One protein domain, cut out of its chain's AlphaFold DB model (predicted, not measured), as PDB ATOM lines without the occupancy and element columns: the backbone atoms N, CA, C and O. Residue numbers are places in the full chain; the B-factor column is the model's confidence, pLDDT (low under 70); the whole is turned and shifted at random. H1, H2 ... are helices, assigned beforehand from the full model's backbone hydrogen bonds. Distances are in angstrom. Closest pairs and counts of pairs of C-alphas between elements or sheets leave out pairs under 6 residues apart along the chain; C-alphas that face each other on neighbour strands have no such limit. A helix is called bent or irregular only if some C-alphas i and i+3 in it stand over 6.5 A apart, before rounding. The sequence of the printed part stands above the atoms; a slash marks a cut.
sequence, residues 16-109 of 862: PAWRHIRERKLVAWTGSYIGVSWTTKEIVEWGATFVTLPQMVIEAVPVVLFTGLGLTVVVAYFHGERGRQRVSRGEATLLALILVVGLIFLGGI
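What this domain is: This is residues 16 to 109 of the 862 residues of an uncharacterized protein of Gemmatimonadetes bacterium (UniProt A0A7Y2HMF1). Three long helices lie side by side in one flat row, H3 in the middle with H2 along one side of it and H4 along the other, and the chain turns back on itself twice as it passes from H2 to H3 to H4. The short helix H1 lies beyond the end of the row where H2 begins and makes a corner with H2. The printed part has 94 residues with four named helices, in the order H1, H2, H3, H4, and no named strand; its class is all helix. The whole is loose, with a radius of gyration of the C-alphas of 15.9 A, and elongated, spanning 49 by 25 by 21 A.

Where its parts are: H2 and H3 are the longest helices, with 25 residues each. H3 takes residues 55 to 79 and measures 36.0 A from first to last C-alpha; it is neither bent nor irregular, but only just: C-alphas 59 and 62 are 6.4 A apart. H2, residues 26 to 50, measures 36.3 A and begins with C-alpha 26 at (102.665, 134.290, 67.477). H4, residues 89 to 108, measures 28.2 A and ends with C-alpha 108 at (75.428, 145.813, 73.419). H1, residues 16 to 23, measures 10.5 A and begins with C-alpha 16 at (115.212, 142.244, 66.711).

How they stand to each other: H2 and H3 form a helical hairpin and touch at a shallow tilt of 11 degrees, opposite ways; their closest C-alphas, those of Leu 26 and Ala 76, are 5.5 A apart. H3 and H4 form a second helical hairpin and touch at a shallow tilt of 7 degrees, opposite ways; their closest C-alphas, those of Thr 67 and Gly 102, are 5.4 A apart. H2 and H4 are apart. H1 and H2 are close but not clearly touching, with the closest C-alphas, those of Ile 21 and Val 27, 7.5 A apart; they run the same way at a steep tilt of 58 degrees. H1 and H3 are apart, but only just, at 8.1 A, and H1 and H4 are apart. In H1 and H4 every O i to N i+4 pair is within hydrogen-bond range; in H2 and in H3 the count is 19 of 21.

The domain as a whole: The two C-alphas farthest apart, those of Pro 16 and Thr 52, are 50.8 A apart. The printed part has no cut. The links H1 to H2 and H2 to H3 are tight, and the link H3 to H4, with 9 residues, is short. The mean pLDDT of the printed part is 83.1; under 70 are residue 20, residues 49 to 52, residues 81 to 85 and residues 107 to 109.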
ATOM      1  N   PRO A  16     115.330 142.867  65.391       71.88
ATOM      2  CA  PRO A  16     115.212 142.244  66.711       71.88
ATOM      3  C   PRO A  16     113.757 141.970  67.109       71.88
ATOM      4  O   PRO A  16     113.452 140.888  67.603       71.88
ATOM      5  N   ALA A  17     112.855 142.923  66.846       71.31
ATOM      6  CA  ALA A  17     111.430 142.795  67.150       71.31
ATOM      7  C   ALA A  17     110.773 141.676  66.327       71.31
ATOM      8  O   ALA A  17     110.046 140.846  66.866       71.31
ATOM      9  N   TRP A  18     111.097 141.591  65.035       73.69
ATOM     10  CA  TRP A  18     110.610 140.542  64.142       73.69
ATOM     11  C   TRP A  18     111.132 139.159  64.530       73.69
ATOM     12  O   TRP A  18     110.390 138.178  64.496       73.69
ATOM     13  N   ARG A  19     112.396 139.077  64.962       74.19
ATOM     14  CA  ARG A  19     112.972 137.833  65.483       74.19
ATOM     15  C   ARG A  19     112.246 137.393  66.765       74.19
ATOM     16  O   ARG A  19     111.844 136.241  66.848       74.19
ATOM     17  N   HIS A  20     111.935 138.326  67.670       69.50
ATOM     18  CA  HIS A  20     111.108 138.071  68.860       69.50
ATOM     19  C   HIS A  20     109.670 137.621  68.544       69.50
ATOM     20  O   HIS A  20     109.130 136.768  69.245       69.50
ATOM     21  N   ILE A  21     109.037 138.179  67.507       71.25
ATOM     22  CA  ILE A  21     107.685 137.781  67.077       71.25
ATOM     23  C   ILE A  21     107.699 136.369  66.474       71.25
ATOM     24  O   ILE A  21     106.799 135.572  66.746       71.25
ATOM     25  N   ARG A  22     108.729 136.047  65.681       73.25
ATOM     26  CA  ARG A  22     108.880 134.743  65.025       73.25
ATOM     27  C   ARG A  22     109.232 133.624  66.008       73.25
ATOM     28  O   ARG A  22     108.706 132.528  65.858       73.25
ATOM     29  N   GLU A  23     110.071 133.904  67.005       75.50
ATOM     30  CA  GLU A  23     110.418 132.957  68.077       75.50
ATOM     31  C   GLU A  23     109.168 132.567  68.890       75.50
ATOM     32  O   GLU A  23     108.884 131.395  69.092       75.50
ATOM     33  N   ARG A  24     108.280 133.513  69.218       71.12
ATOM     34  CA  ARG A  24     107.106 133.243  70.077       71.12
ATOM     35  C   ARG A  24     105.944 132.487  69.421       71.12
ATOM     36  O   ARG A  24     104.858 132.449  69.991       71.12
ATOM     37  N   LYS A  25     106.124 131.930  68.216       81.50
ATOM     38  CA  LYS A  25     105.071 131.271  67.411       81.50
ATOM     39  C   LYS A  25     103.785 132.101  67.245       81.50
ATOM     40  O   LYS A  25     102.752 131.548  66.880       81.50
ATOM     41  N   LEU A  26     103.841 133.417  67.463       83.81
ATOM     42  CA  LEU A  26     102.665 134.290  67.477       83.81
ATOM     43  C   LEU A  26     101.912 134.205  66.148       83.81
ATOM     44  O   LEU A  26     100.711 133.977  66.126       83.81
ATOM     45  N   VAL A  27     102.652 134.272  65.039       84.00
ATOM     46  CA  VAL A  27     102.098 134.175  63.681       84.00
ATOM     47  C   VAL A  27     101.376 132.844  63.452       84.00
ATOM     48  O   VAL A  27     100.328 132.830  62.816       84.00
ATOM     49  N   ALA A  28     101.898 131.738  63.993       88.00
ATOM     50  CA  ALA A  28     101.277 130.424  63.840       88.00
ATOM     51  C   ALA A  28      99.958 130.339  64.621       88.00
ATOM     52  O   ALA A  28      98.940 129.975  64.047       88.00
ATOM     53  N   TRP A  29      99.949 130.744  65.895       89.88
ATOM     54  CA  TRP A  29      98.739 130.724  66.726       89.88
ATOM     55  C   TRP A  29      97.659 131.683  66.222       89.88
ATOM     56  O   TRP A  29      96.497 131.298  66.110       89.88
ATOM     57  N   THR A  30      98.040 132.912  65.870       89.88
ATOM     58  CA  THR A  30      97.119 133.903  65.303       89.88
ATOM     59  C   THR A  30      96.563 133.426  63.961       89.88
ATOM     60  O   THR A  30      95.354 133.488  63.755       89.88
ATOM     61  N   GLY A  31      97.409 132.889  63.075       89.19
ATOM     62  CA  GLY A  31      96.976 132.348  61.785       89.19
ATOM     63  C   GLY A  31      96.017 131.163  61.928       89.19
ATOM     64  O   GLY A  31      94.976 131.142  61.275       89.19
ATOM     65  N   SER A  32      96.313 130.217  62.827       92.44
ATOM     66  CA  SER A  32      95.419 129.089  63.118       92.44
ATOM     67  C   SER A  32      94.069 129.548  63.669       92.44
ATOM     68  O   SER A  32      93.039 129.045  63.226       92.44
ATOM     69  N   TYR A  33      94.053 130.521  64.586       95.06
ATOM     70  CA  TYR A  33      92.803 131.045  65.140       95.06
ATOM     71  C   TYR A  33      91.954 131.746  64.077       95.06
ATOM     72  O   TYR A  33      90.747 131.525  64.027       95.06
ATOM     73  N   ILE A  34      92.571 132.555  63.206       93.00
ATOM     74  CA  ILE A  34      91.869 133.217  62.096       93.00
ATOM     75  C   ILE A  34      91.249 132.173  61.160       93.00
ATOM     76  O   ILE A  34      90.080 132.306  60.813       93.00
ATOM     77  N   GLY A  35      91.994 131.119  60.810       93.75
ATOM     78  CA  GLY A  35      91.481 130.032  59.973       93.75
ATOM     79  C   GLY A  35      90.268 129.333  60.592       93.75
ATOM     80  O   GLY A  35      89.232 129.226  59.943       93.75
ATOM     81  N   VAL A  36      90.362 128.933  61.867       94.38
ATOM     82  CA  VAL A  36      89.241 128.300  62.588       94.38
ATOM     83  C   VAL A  36      88.052 129.252  62.707       94.38
ATOM     84  O   VAL A  36      86.928 128.846  62.439       94.38
ATOM     85  N   SER A  37      88.292 130.518  63.048       92.75
ATOM     86  CA  SER A  37      87.235 131.528  63.188       92.75
ATOM     87  C   SER A  37      86.497 131.766  61.882       92.75
ATOM     88  O   SER A  37      85.272 131.843  61.882       92.75
ATOM     89  N   TRP A  38      87.230 131.855  60.770       95.00
ATOM     90  CA  TRP A  38      86.637 131.988  59.447       95.00
ATOM     91  C   TRP A  38      85.759 130.772  59.129       95.00
ATOM     92  O   TRP A  38      84.579 130.942  58.848       95.00
ATOM     93  N   THR A  39      86.268 129.548  59.302       93.12
ATOM     94  CA  THR A  39      85.474 128.327  59.084       93.12
ATOM     95  C   THR A  39      84.244 128.248  59.995       93.12
ATOM     96  O   THR A  39      83.170 127.881  59.531       93.12
ATOM     97  N   THR A  40      84.354 128.610  61.276       92.56
ATOM     98  CA  THR A  40      83.205 128.646  62.196       92.56
ATOM     99  C   THR A  40      82.161 129.665  61.753       92.56
ATOM    100  O   THR A  40      80.973 129.353  61.786       92.56
ATOM    101  N   LYS A  41      82.585 130.854  61.313       92.06
ATOM    102  CA  LYS A  41      81.678 131.880  60.795       92.06
ATOM    103  C   LYS A  41      80.915 131.373  59.569       92.06
ATOM    104  O   LYS A  41      79.693 131.445  59.565       92.06
ATOM    105  N   GLU A  42      81.617 130.795  58.594       90.75
ATOM    106  CA  GLU A  42      81.005 130.243  57.376       90.75
ATOM    107  C   GLU A  42      80.018 129.107  57.696       90.75
ATOM    108  O   GLU A  42      78.933 129.054  57.129       90.75
ATOM    109  N   ILE A  43      80.339 128.223  58.653       88.19
ATOM    110  CA  ILE A  43      79.418 127.159  59.097       88.19
ATOM    111  C   ILE A  43      78.149 127.746  59.726       88.19
ATOM    112  O   ILE A  43      77.064 127.211  59.504       88.19
ATOM    113  N   VAL A  44      78.262 128.823  60.509       88.06
ATOM    114  CA  VAL A  44      77.104 129.491  61.121       88.06
ATOM    115  C   VAL A  44      76.273 130.226  60.070       88.06
ATOM    116  O   VAL A  44      75.054 130.105  60.098       88.06
ATOM    117  N   GLU A  45      76.899 130.936  59.126       82.69
ATOM    118  CA  GLU A  45      76.202 131.627  58.028       82.69
ATOM    119  C   GLU A  45      75.493 130.633  57.095       82.69
ATOM    120  O   GLU A  45      74.315 130.800  56.777       82.69
ATOM    121  N   TRP A  46      76.167 129.542  56.726       82.75
ATOM    122  CA  TRP A  46      75.566 128.462  55.948       82.75
ATOM    123  C   TRP A  46      74.449 127.772  56.740       82.75
ATOM    124  O   TRP A  46      73.335 127.630  56.246       82.75
ATOM    125  N   GLY A  47      74.703 127.420  58.003       75.69
ATOM    126  CA  GLY A  47      73.744 126.762  58.891       75.69
ATOM    127  C   GLY A  47      72.494 127.594  59.176       75.69
ATOM    128  O   GLY A  47      71.405 127.030  59.218       75.69
ATOM    129  N   ALA A  48      72.620 128.921  59.280       75.62
ATOM    130  CA  ALA A  48      71.493 129.849  59.419       75.62
ATOM    131  C   ALA A  48      70.518 129.793  58.228       75.62
ATOM    132  O   ALA A  48      69.357 130.170  58.363       75.62
ATOM    133  N   THR A  49      70.973 129.287  57.077       62.69
ATOM    134  CA  THR A  49      70.129 129.073  55.893       62.69
ATOM    135  C   THR A  49      69.262 127.810  56.024       62.69
ATOM    136  O   THR A  49      68.183 127.749  55.442       62.69
ATOM    137  N   PHE A  50      69.694 126.807  56.803       62.09
ATOM    138  CA  PHE A  50      69.006 125.509  56.943       62.09
ATOM    139  C   PHE A  50      68.265 125.344  58.271       62.09
ATOM    140  O   PHE A  50      67.276 124.619  58.351       62.09
ATOM    141  N   VAL A  51      68.759 125.989  59.322       63.34
ATOM    142  CA  VAL A  51      68.206 125.958  60.673       63.34
ATOM    143  C   VAL A  51      67.965 127.406  61.058       63.34
ATOM    144  O   VAL A  51      68.884 128.215  60.966       63.34
ATOM    145  N   THR A  52      66.746 127.750  61.477       65.62
ATOM    146  CA  THR A  52      66.365 129.108  61.900       65.62
ATOM    147  C   THR A  52      67.059 129.473  63.214       65.62
ATOM    148  O   THR A  52      66.443 129.500  64.282       65.62
ATOM    149  N   LEU A  53      68.374 129.681  63.156       76.25
ATOM    150  CA  LEU A  53      69.170 130.126  64.284       76.25
ATOM    151  C   LEU A  53      68.651 131.500  64.726       76.25
ATOM    152  O   LEU A  53      68.407 132.359  63.877       76.25
ATOM    153  N   PRO A  54      68.482 131.739  66.038       71.31
ATOM    154  CA  PRO A  54      68.111 133.057  66.531       71.31
ATOM    155  C   PRO A  54      69.114 134.109  66.046       71.31
ATOM    156  O   PRO A  54      70.322 133.882  66.127       71.31
ATOM    157  N   GLN A  55      68.625 135.275  65.614       76.12
ATOM    158  CA  GLN A  55      69.458 136.385  65.130       76.12
ATOM    159  C   GLN A  55      70.584 136.748  66.118       76.12
ATOM    160  O   GLN A  55      71.713 137.007  65.711       76.12
ATOM    161  N   MET A  56      70.316 136.636  67.425       71.31
ATOM    162  CA  MET A  56      71.308 136.830  68.489       71.31
ATOM    163  C   MET A  56      72.537 135.919  68.347       71.31
ATOM    164  O   MET A  56      73.649 136.344  68.635       71.31
ATOM    165  N   VAL A  57      72.366 134.668  67.906       80.69
ATOM    166  CA  VAL A  57      73.484 133.729  67.711       80.69
ATOM    167  C   VAL A  57      74.347 134.177  66.534       80.69
ATOM    168  O   VAL A  57      75.571 134.182  66.646       80.69
ATOM    169  N   ILE A  58      73.721 134.603  65.436       80.88
ATOM    170  CA  ILE A  58      74.414 135.083  64.232       80.88
ATOM    171  C   ILE A  58      75.218 136.352  64.552       80.88
ATOM    172  O   ILE A  58      76.376 136.465  64.153       80.88
ATOM    173  N   GLU A  59      74.646 137.268  65.335       80.69
ATOM    174  CA  GLU A  59      75.293 138.525  65.739       80.69
ATOM    175  C   GLU A  59      76.359 138.339  66.832       80.69
ATOM    176  O   GLU A  59      77.380 139.032  66.831       80.69
ATOM    177  N   ALA A  60      76.182 137.374  67.742       86.50
ATOM    178  CA  ALA A  60      77.146 137.098  68.809       86.50
ATOM    179  C   ALA A  60      78.409 136.389  68.322       86.50
ATOM    180  O   ALA A  60      79.491 136.623  68.868       86.50
ATOM    181  N   VAL A  61      78.306 135.548  67.291       92.88
ATOM    182  CA  VAL A  61      79.440 134.761  66.784       92.88
ATOM    183  C   VAL A  61      80.634 135.645  66.384       92.88
ATOM    184  O   VAL A  61      81.727 135.396  66.897       92.88
ATOM    185  N   PRO A  62      80.486 136.716  65.578       90.00
ATOM    186  CA  PRO A  62      81.590 137.624  65.267       90.00
ATOM    187  C   PRO A  62      82.247 138.249  66.505       90.00
ATOM    188  O   PRO A  62      83.475 138.322  66.570       90.00
ATOM    189  N   VAL A  63      81.459 138.658  67.506       90.62
ATOM    190  CA  VAL A  63      81.974 139.284  68.738       90.62
ATOM    191  C   VAL A  63      82.768 138.281  69.574       90.62
ATOM    192  O   VAL A  63      83.863 138.600  70.052       90.62
ATOM    193  N   VAL A  64      82.267 137.049  69.708       94.12
ATOM    194  CA  VAL A  64      82.961 135.960  70.412       94.12
ATOM    195  C   VAL A  64      84.270 135.604  69.708       94.12
ATOM    196  O   VAL A  64      85.308 135.509  70.367       94.12
ATOM    197  N   LEU A  65      84.250 135.464  68.380       94.56
ATOM    198  CA  LEU A  65      85.440 135.154  67.585       94.56
ATOM    199  C   LEU A  65      86.482 136.280  67.666       94.56
ATOM    200  O   LEU A  65      87.667 136.025  67.876       94.56
ATOM    201  N   PHE A  66      86.067 137.544  67.575       93.38
ATOM    202  CA  PHE A  66      86.993 138.672  67.675       93.38
ATOM    203  C   PHE A  66      87.605 138.797  69.080       93.38
ATOM    204  O   PHE A  66      88.812 139.008  69.229       93.38
ATOM    205  N   THR A  67      86.797 138.591  70.123       93.81
ATOM    206  CA  THR A  67      87.268 138.584  71.516       93.81
ATOM    207  C   THR A  67      88.264 137.445  71.745       93.81
ATOM    208  O   THR A  67      89.346 137.660  72.295       93.81
ATOM    209  N   GLY A  68      87.947 136.237  71.272       94.50
ATOM    210  CA  GLY A  68      88.830 135.081  71.394       94.50
ATOM    211  C   GLY A  68      90.131 135.214  70.593       94.50
ATOM    212  O   GLY A  68      91.169 134.725  71.049       94.50
ATOM    213  N   LEU A  69      90.134 135.945  69.470       95.50
ATOM    214  CA  LEU A  69      91.361 136.297  68.745       95.50
ATOM    215  C   LEU A  69      92.273 137.164  69.617       95.50
ATOM    216  O   LEU A  69      93.464 136.871  69.743       95.50
ATOM    217  N   GLY A  70      91.709 138.192  70.261       93.19
ATOM    218  CA  GLY A  70      92.426 139.036  71.214       93.19
ATOM    219  C   GLY A  70      93.062 138.213  72.335       93.19
ATOM    220  O   GLY A  70      94.267 138.312  72.565       93.19
ATOM    221  N   LEU A  71      92.286 137.329  72.969       94.88
ATOM    222  CA  LEU A  71      92.787 136.429  74.017       94.88
ATOM    223  C   LEU A  71      93.913 135.523  73.501       94.88
ATOM    224  O   LEU A  71      94.951 135.397  74.152       94.88
ATOM    225  N   THR A  72      93.753 134.945  72.310       94.31
ATOM    226  CA  THR A  72      94.749 134.049  71.701       94.31
ATOM    227  C   THR A  72      96.063 134.769  71.417       94.31
ATOM    228  O   THR A  72      97.130 134.225  71.698       94.31
ATOM    229  N   VAL A  73      96.013 136.005  70.910       93.44
ATOM    230  CA  VAL A  73      97.206 136.832  70.667       93.44
ATOM    231  C   VAL A  73      97.947 137.117  71.973       93.44
ATOM    232  O   VAL A  73      99.172 136.984  72.019       93.44
ATOM    233  N   VAL A  74      97.226 137.461  73.043       92.75
ATOM    234  CA  VAL A  74      97.829 137.721  74.360       92.75
ATOM    235  C   VAL A  74      98.481 136.457  74.917       92.75
ATOM    236  O   VAL A  74      99.666 136.475  75.246       92.75
ATOM    237  N   VAL A  75      97.755 135.339  74.941       90.94
ATOM    238  CA  VAL A  75      98.272 134.055  75.438       90.94
ATOM    239  C   VAL A  75      99.483 133.600  74.625       90.94
ATOM    240  O   VAL A  75     100.512 133.244  75.199       90.94
ATOM    241  N   ALA A  76      99.424 133.668  73.294       89.25
ATOM    242  CA  ALA A  76     100.551 133.313  72.435       89.25
ATOM    243  C   ALA A  76     101.768 134.220  72.687       89.25
ATOM    244  O   ALA A  76     102.901 133.740  72.737       89.25
ATOM    245  N   TYR A  77     101.552 135.517  72.924       88.44
ATOM    246  CA  TYR A  77     102.630 136.456  73.218       88.44
ATOM    247  C   TYR A  77     103.330 136.171  74.555       88.44
ATOM    248  O   TYR A  77     104.562 136.268  74.624       88.44
ATOM    249  N   PHE A  78     102.587 135.826  75.612       86.81
ATOM    250  CA  PHE A  78     103.147 135.580  76.948       86.81
ATOM    251  C   PHE A  78     103.637 134.133  77.155       86.81
ATOM    252  O   PHE A  78     104.652 133.928  77.831       86.81
ATOM    253  N   HIS A  79     103.004 133.139  76.518       84.88
ATOM    254  CA  HIS A  79     103.253 131.710  76.763       84.88
ATOM    255  C   HIS A  79     103.844 130.913  75.582       84.88
ATOM    256  O   HIS A  79     104.304 129.792  75.802       84.88
ATOM    257  N   GLY A  80     103.922 131.469  74.367       71.06
ATOM    258  CA  GLY A  80     104.166 130.734  73.110       71.06
ATOM    259  C   GLY A  80     105.490 129.971  72.928       71.06
ATOM    260  O   GLY A  80     105.619 129.245  71.945       71.06
ATOM    261  N   GLU A  81     106.462 130.063  73.846       65.38
ATOM    262  CA  GLU A  81     107.713 129.285  73.709       65.38
ATOM    263  C   GLU A  81     108.428 128.878  75.011       65.38
ATOM    264  O   GLU A  81     109.232 127.951  74.994       65.38
ATOM    265  N   ARG A  82     108.170 129.525  76.160       59.78
ATOM    266  CA  ARG A  82     108.963 129.289  77.391       59.78
ATOM    267  C   ARG A  82     108.218 128.674  78.567       59.78
ATOM    268  O   ARG A  82     108.801 128.610  79.644       59.78
ATOM    269  N   GLY A  83     106.963 128.247  78.400       58.00
ATOM    270  CA  GLY A  83     106.220 127.560  79.465       58.00
ATOM    271  C   GLY A  83     106.282 128.297  80.808       58.00
ATOM    272  O   GLY A  83     106.363 127.670  81.861       58.00
ATOM    273  N   ARG A  84     106.332 129.638  80.794       60.75
ATOM    274  CA  ARG A  84     106.305 130.421  82.028       60.75
ATOM    275  C   ARG A  84     104.906 130.263  82.601       60.75
ATOM    276  O   ARG A  84     103.985 130.919  82.145       60.75
ATOM    277  N   GLN A  85     104.756 129.372  83.575       66.62
ATOM    278  CA  GLN A  85     103.471 129.028  84.195       66.62
ATOM    279  C   GLN A  85     102.932 130.111  85.148       66.62
ATOM    280  O   GLN A  85     101.933 129.893  85.825       66.62
ATOM    281  N   ARG A  86     103.590 131.273  85.251       82.06
ATOM    282  CA  ARG A  86     103.147 132.369  86.122       82.06
ATOM    283  C   ARG A  86     102.594 133.505  85.276       82.06
ATOM    284  O   ARG A  86     103.366 134.187  84.604       82.06
ATOM    285  N   VAL A  87     101.279 133.697  85.363       86.75
ATOM    286  CA  VAL A  87     100.551 134.817  84.756       86.75
ATOM    287  C   VAL A  87     101.094 136.120  85.337       86.75
ATOM    288  O   VAL A  87     101.110 136.317  86.557       86.75
ATOM    289  N   SER A  88     101.600 137.002  84.478       88.62
ATOM    290  CA  SER A  88     102.102 138.305  84.928       88.62
ATOM    291  C   SER A  88     100.939 139.257  85.238       88.62
ATOM    292  O   SER A  88      99.859 139.125  84.669       88.62
ATOM    293  N   ARG A  89     101.144 140.263  86.103       86.81
ATOM    294  CA  ARG A  89     100.096 141.272  86.374       86.81
ATOM    295  C   ARG A  89      99.626 141.965  85.090       86.81
ATOM    296  O   ARG A  89      98.430 142.138  84.910       86.81
ATOM    297  N   GLY A  90     100.554 142.301  84.189       88.44
ATOM    298  CA  GLY A  90     100.223 142.934  82.907       88.44
ATOM    299  C   GLY A  90      99.408 142.031  81.977       88.44
ATOM    300  O   GLY A  90      98.493 142.509  81.318       88.44
ATOM    301  N   GLU A  91      99.688 140.729  81.969       89.94
ATOM    302  CA  GLU A  91      98.904 139.741  81.222       89.94
ATOM    303  C   GLU A  91      97.478 139.619  81.767       89.94
ATOM    304  O   GLU A  91      96.522 139.721  81.002       89.94
ATOM    305  N   ALA A  92      97.325 139.490  83.090       91.50
ATOM    306  CA  ALA A  92      96.013 139.422  83.726       91.50
ATOM    307  C   ALA A  92      95.173 140.682  83.448       91.50
ATOM    308  O   ALA A  92      93.992 140.570  83.125       91.50
ATOM    309  N   THR A  93      95.777 141.874  83.513       93.44
ATOM    310  CA  THR A  93      95.092 143.136  83.190       93.44
ATOM    311  C   THR A  93      94.646 143.187  81.730       93.44
ATOM    312  O   THR A  93      93.528 143.612  81.452       93.44
ATOM    313  N   LEU A  94      95.489 142.741  80.794       92.88
ATOM    314  CA  LEU A  94      95.170 142.776  79.368       92.88
ATOM    315  C   LEU A  94      94.052 141.782  79.010       92.88
ATOM    316  O   LEU A  94      93.132 142.140  78.279       92.88
ATOM    317  N   LEU A  95      94.088 140.568  79.571       94.56
ATOM    318  CA  LEU A  95      93.021 139.575  79.401       94.56
ATOM    319  C   LEU A  95      91.695 140.066  79.997       94.56
ATOM    320  O   LEU A  95      90.657 139.949  79.350       94.56
ATOM    321  N   ALA A  96      91.729 140.663  81.194       93.19
ATOM    322  CA  ALA A  96      90.543 141.241  81.823       93.19
ATOM    323  C   ALA A  96      89.948 142.378  80.980       93.19
ATOM    324  O   ALA A  96      88.736 142.426  80.796       93.19
ATOM    325  N   LEU A  97      90.785 143.256  80.416       94.00
ATOM    326  CA  LEU A  97      90.325 144.338  79.547       94.00
ATOM    327  C   LEU A  97      89.654 143.799  78.275       94.00
ATOM    328  O   LEU A  97      88.577 144.265  77.919       94.00
ATOM    329  N   ILE A  98      90.255 142.800  77.619       94.25
ATOM    330  CA  ILE A  98      89.682 142.173  76.417       94.25
ATOM    331  C   ILE A  98      88.338 141.513  76.739       94.25
ATOM    332  O   ILE A  98      87.394 141.669  75.972       94.25
ATOM    333  N   LEU A  99      88.226 140.827  77.880       94.00
ATOM    334  CA  LEU A  99      86.965 140.231  78.322       94.00
ATOM    335  C   LEU A  99      85.902 141.283  78.636       94.00
ATOM    336  O   LEU A  99      84.763 141.100  78.233       94.00
ATOM    337  N   VAL A 100      86.255 142.381  79.313       92.38
ATOM    338  CA  VAL A 100      85.316 143.480  79.603       92.38
ATOM    339  C   VAL A 100      84.828 144.125  78.312       92.38
ATOM    340  O   VAL A 100      83.631 144.322  78.154       92.38
ATOM    341  N   VAL A 101      85.725 144.404  77.365       88.88
ATOM    342  CA  VAL A 101      85.349 144.942  76.052       88.88
ATOM    343  C   VAL A 101      84.463 143.947  75.303       88.88
ATOM    344  O   VAL A 101      83.403 144.331  74.822       88.88
ATOM    345  N   GLY A 102      84.838 142.666  75.275       89.00
ATOM    346  CA  GLY A 102      84.031 141.599  74.687       89.00
ATOM    347  C   GLY A 102      82.639 141.504  75.313       89.00
ATOM    348  O   GLY A 102      81.669 141.432  74.577       89.00
ATOM    349  N   LEU A 103      82.527 141.590  76.643       85.00
ATOM    350  CA  LEU A 103      81.266 141.612  77.396       85.00
ATOM    351  C   LEU A 103      80.440 142.875  77.139       85.00
ATOM    352  O   LEU A 103      79.223 142.774  77.072       85.00
ATOM    353  N   ILE A 104      81.067 144.044  76.980       78.69
ATOM    354  CA  ILE A 104      80.372 145.284  76.603       78.69
ATOM    355  C   ILE A 104      79.796 145.145  75.197       78.69
ATOM    356  O   ILE A 104      78.635 145.472  74.989       78.69
ATOM    357  N   PHE A 105      80.571 144.622  74.244       77.62
ATOM    358  CA  PHE A 105      80.057 144.348  72.906       77.62
ATOM    359  C   PHE A 105      78.968 143.274  72.941       77.62
ATOM    360  O   PHE A 105      77.947 143.471  72.304       77.62
ATOM    361  N   LEU A 106      79.126 142.203  73.729       77.81
ATOM    362  CA  LEU A 106      78.116 141.149  73.880       77.81
ATOM    363  C   LEU A 106      76.837 141.640  74.575       77.81
ATOM    364  O   LEU A 106      75.760 141.164  74.252       77.81
ATOM    365  N   GLY A 107      76.951 142.568  75.527       61.88
ATOM    366  CA  GLY A 107      75.824 143.206  76.216       61.88
ATOM    367  C   GLY A 107      75.212 144.373  75.436       61.88
ATOM    368  O   GLY A 107      74.102 144.793  75.743       61.88
ATOM    369  N   GLY A 108      75.930 144.890  74.434       55.47
ATOM    370  CA  GLY A 108      75.428 145.813  73.419       55.47
ATOM    371  C   GLY A 108      74.788 145.104  72.223       55.47
ATOM    372  O   GLY A 108      74.093 145.755  71.447       55.47
ATOM    373  N   ILE A 109      74.977 143.785  72.083       50.12
ATOM    374  CA  ILE A 109      74.066 142.955  71.289       50.12
ATOM    375  C   ILE A 109      72.739 142.983  72.048       50.12
ATOM    376  O   ILE A 109      72.745 142.663  73.237       50.12
TER     377      ILE A 109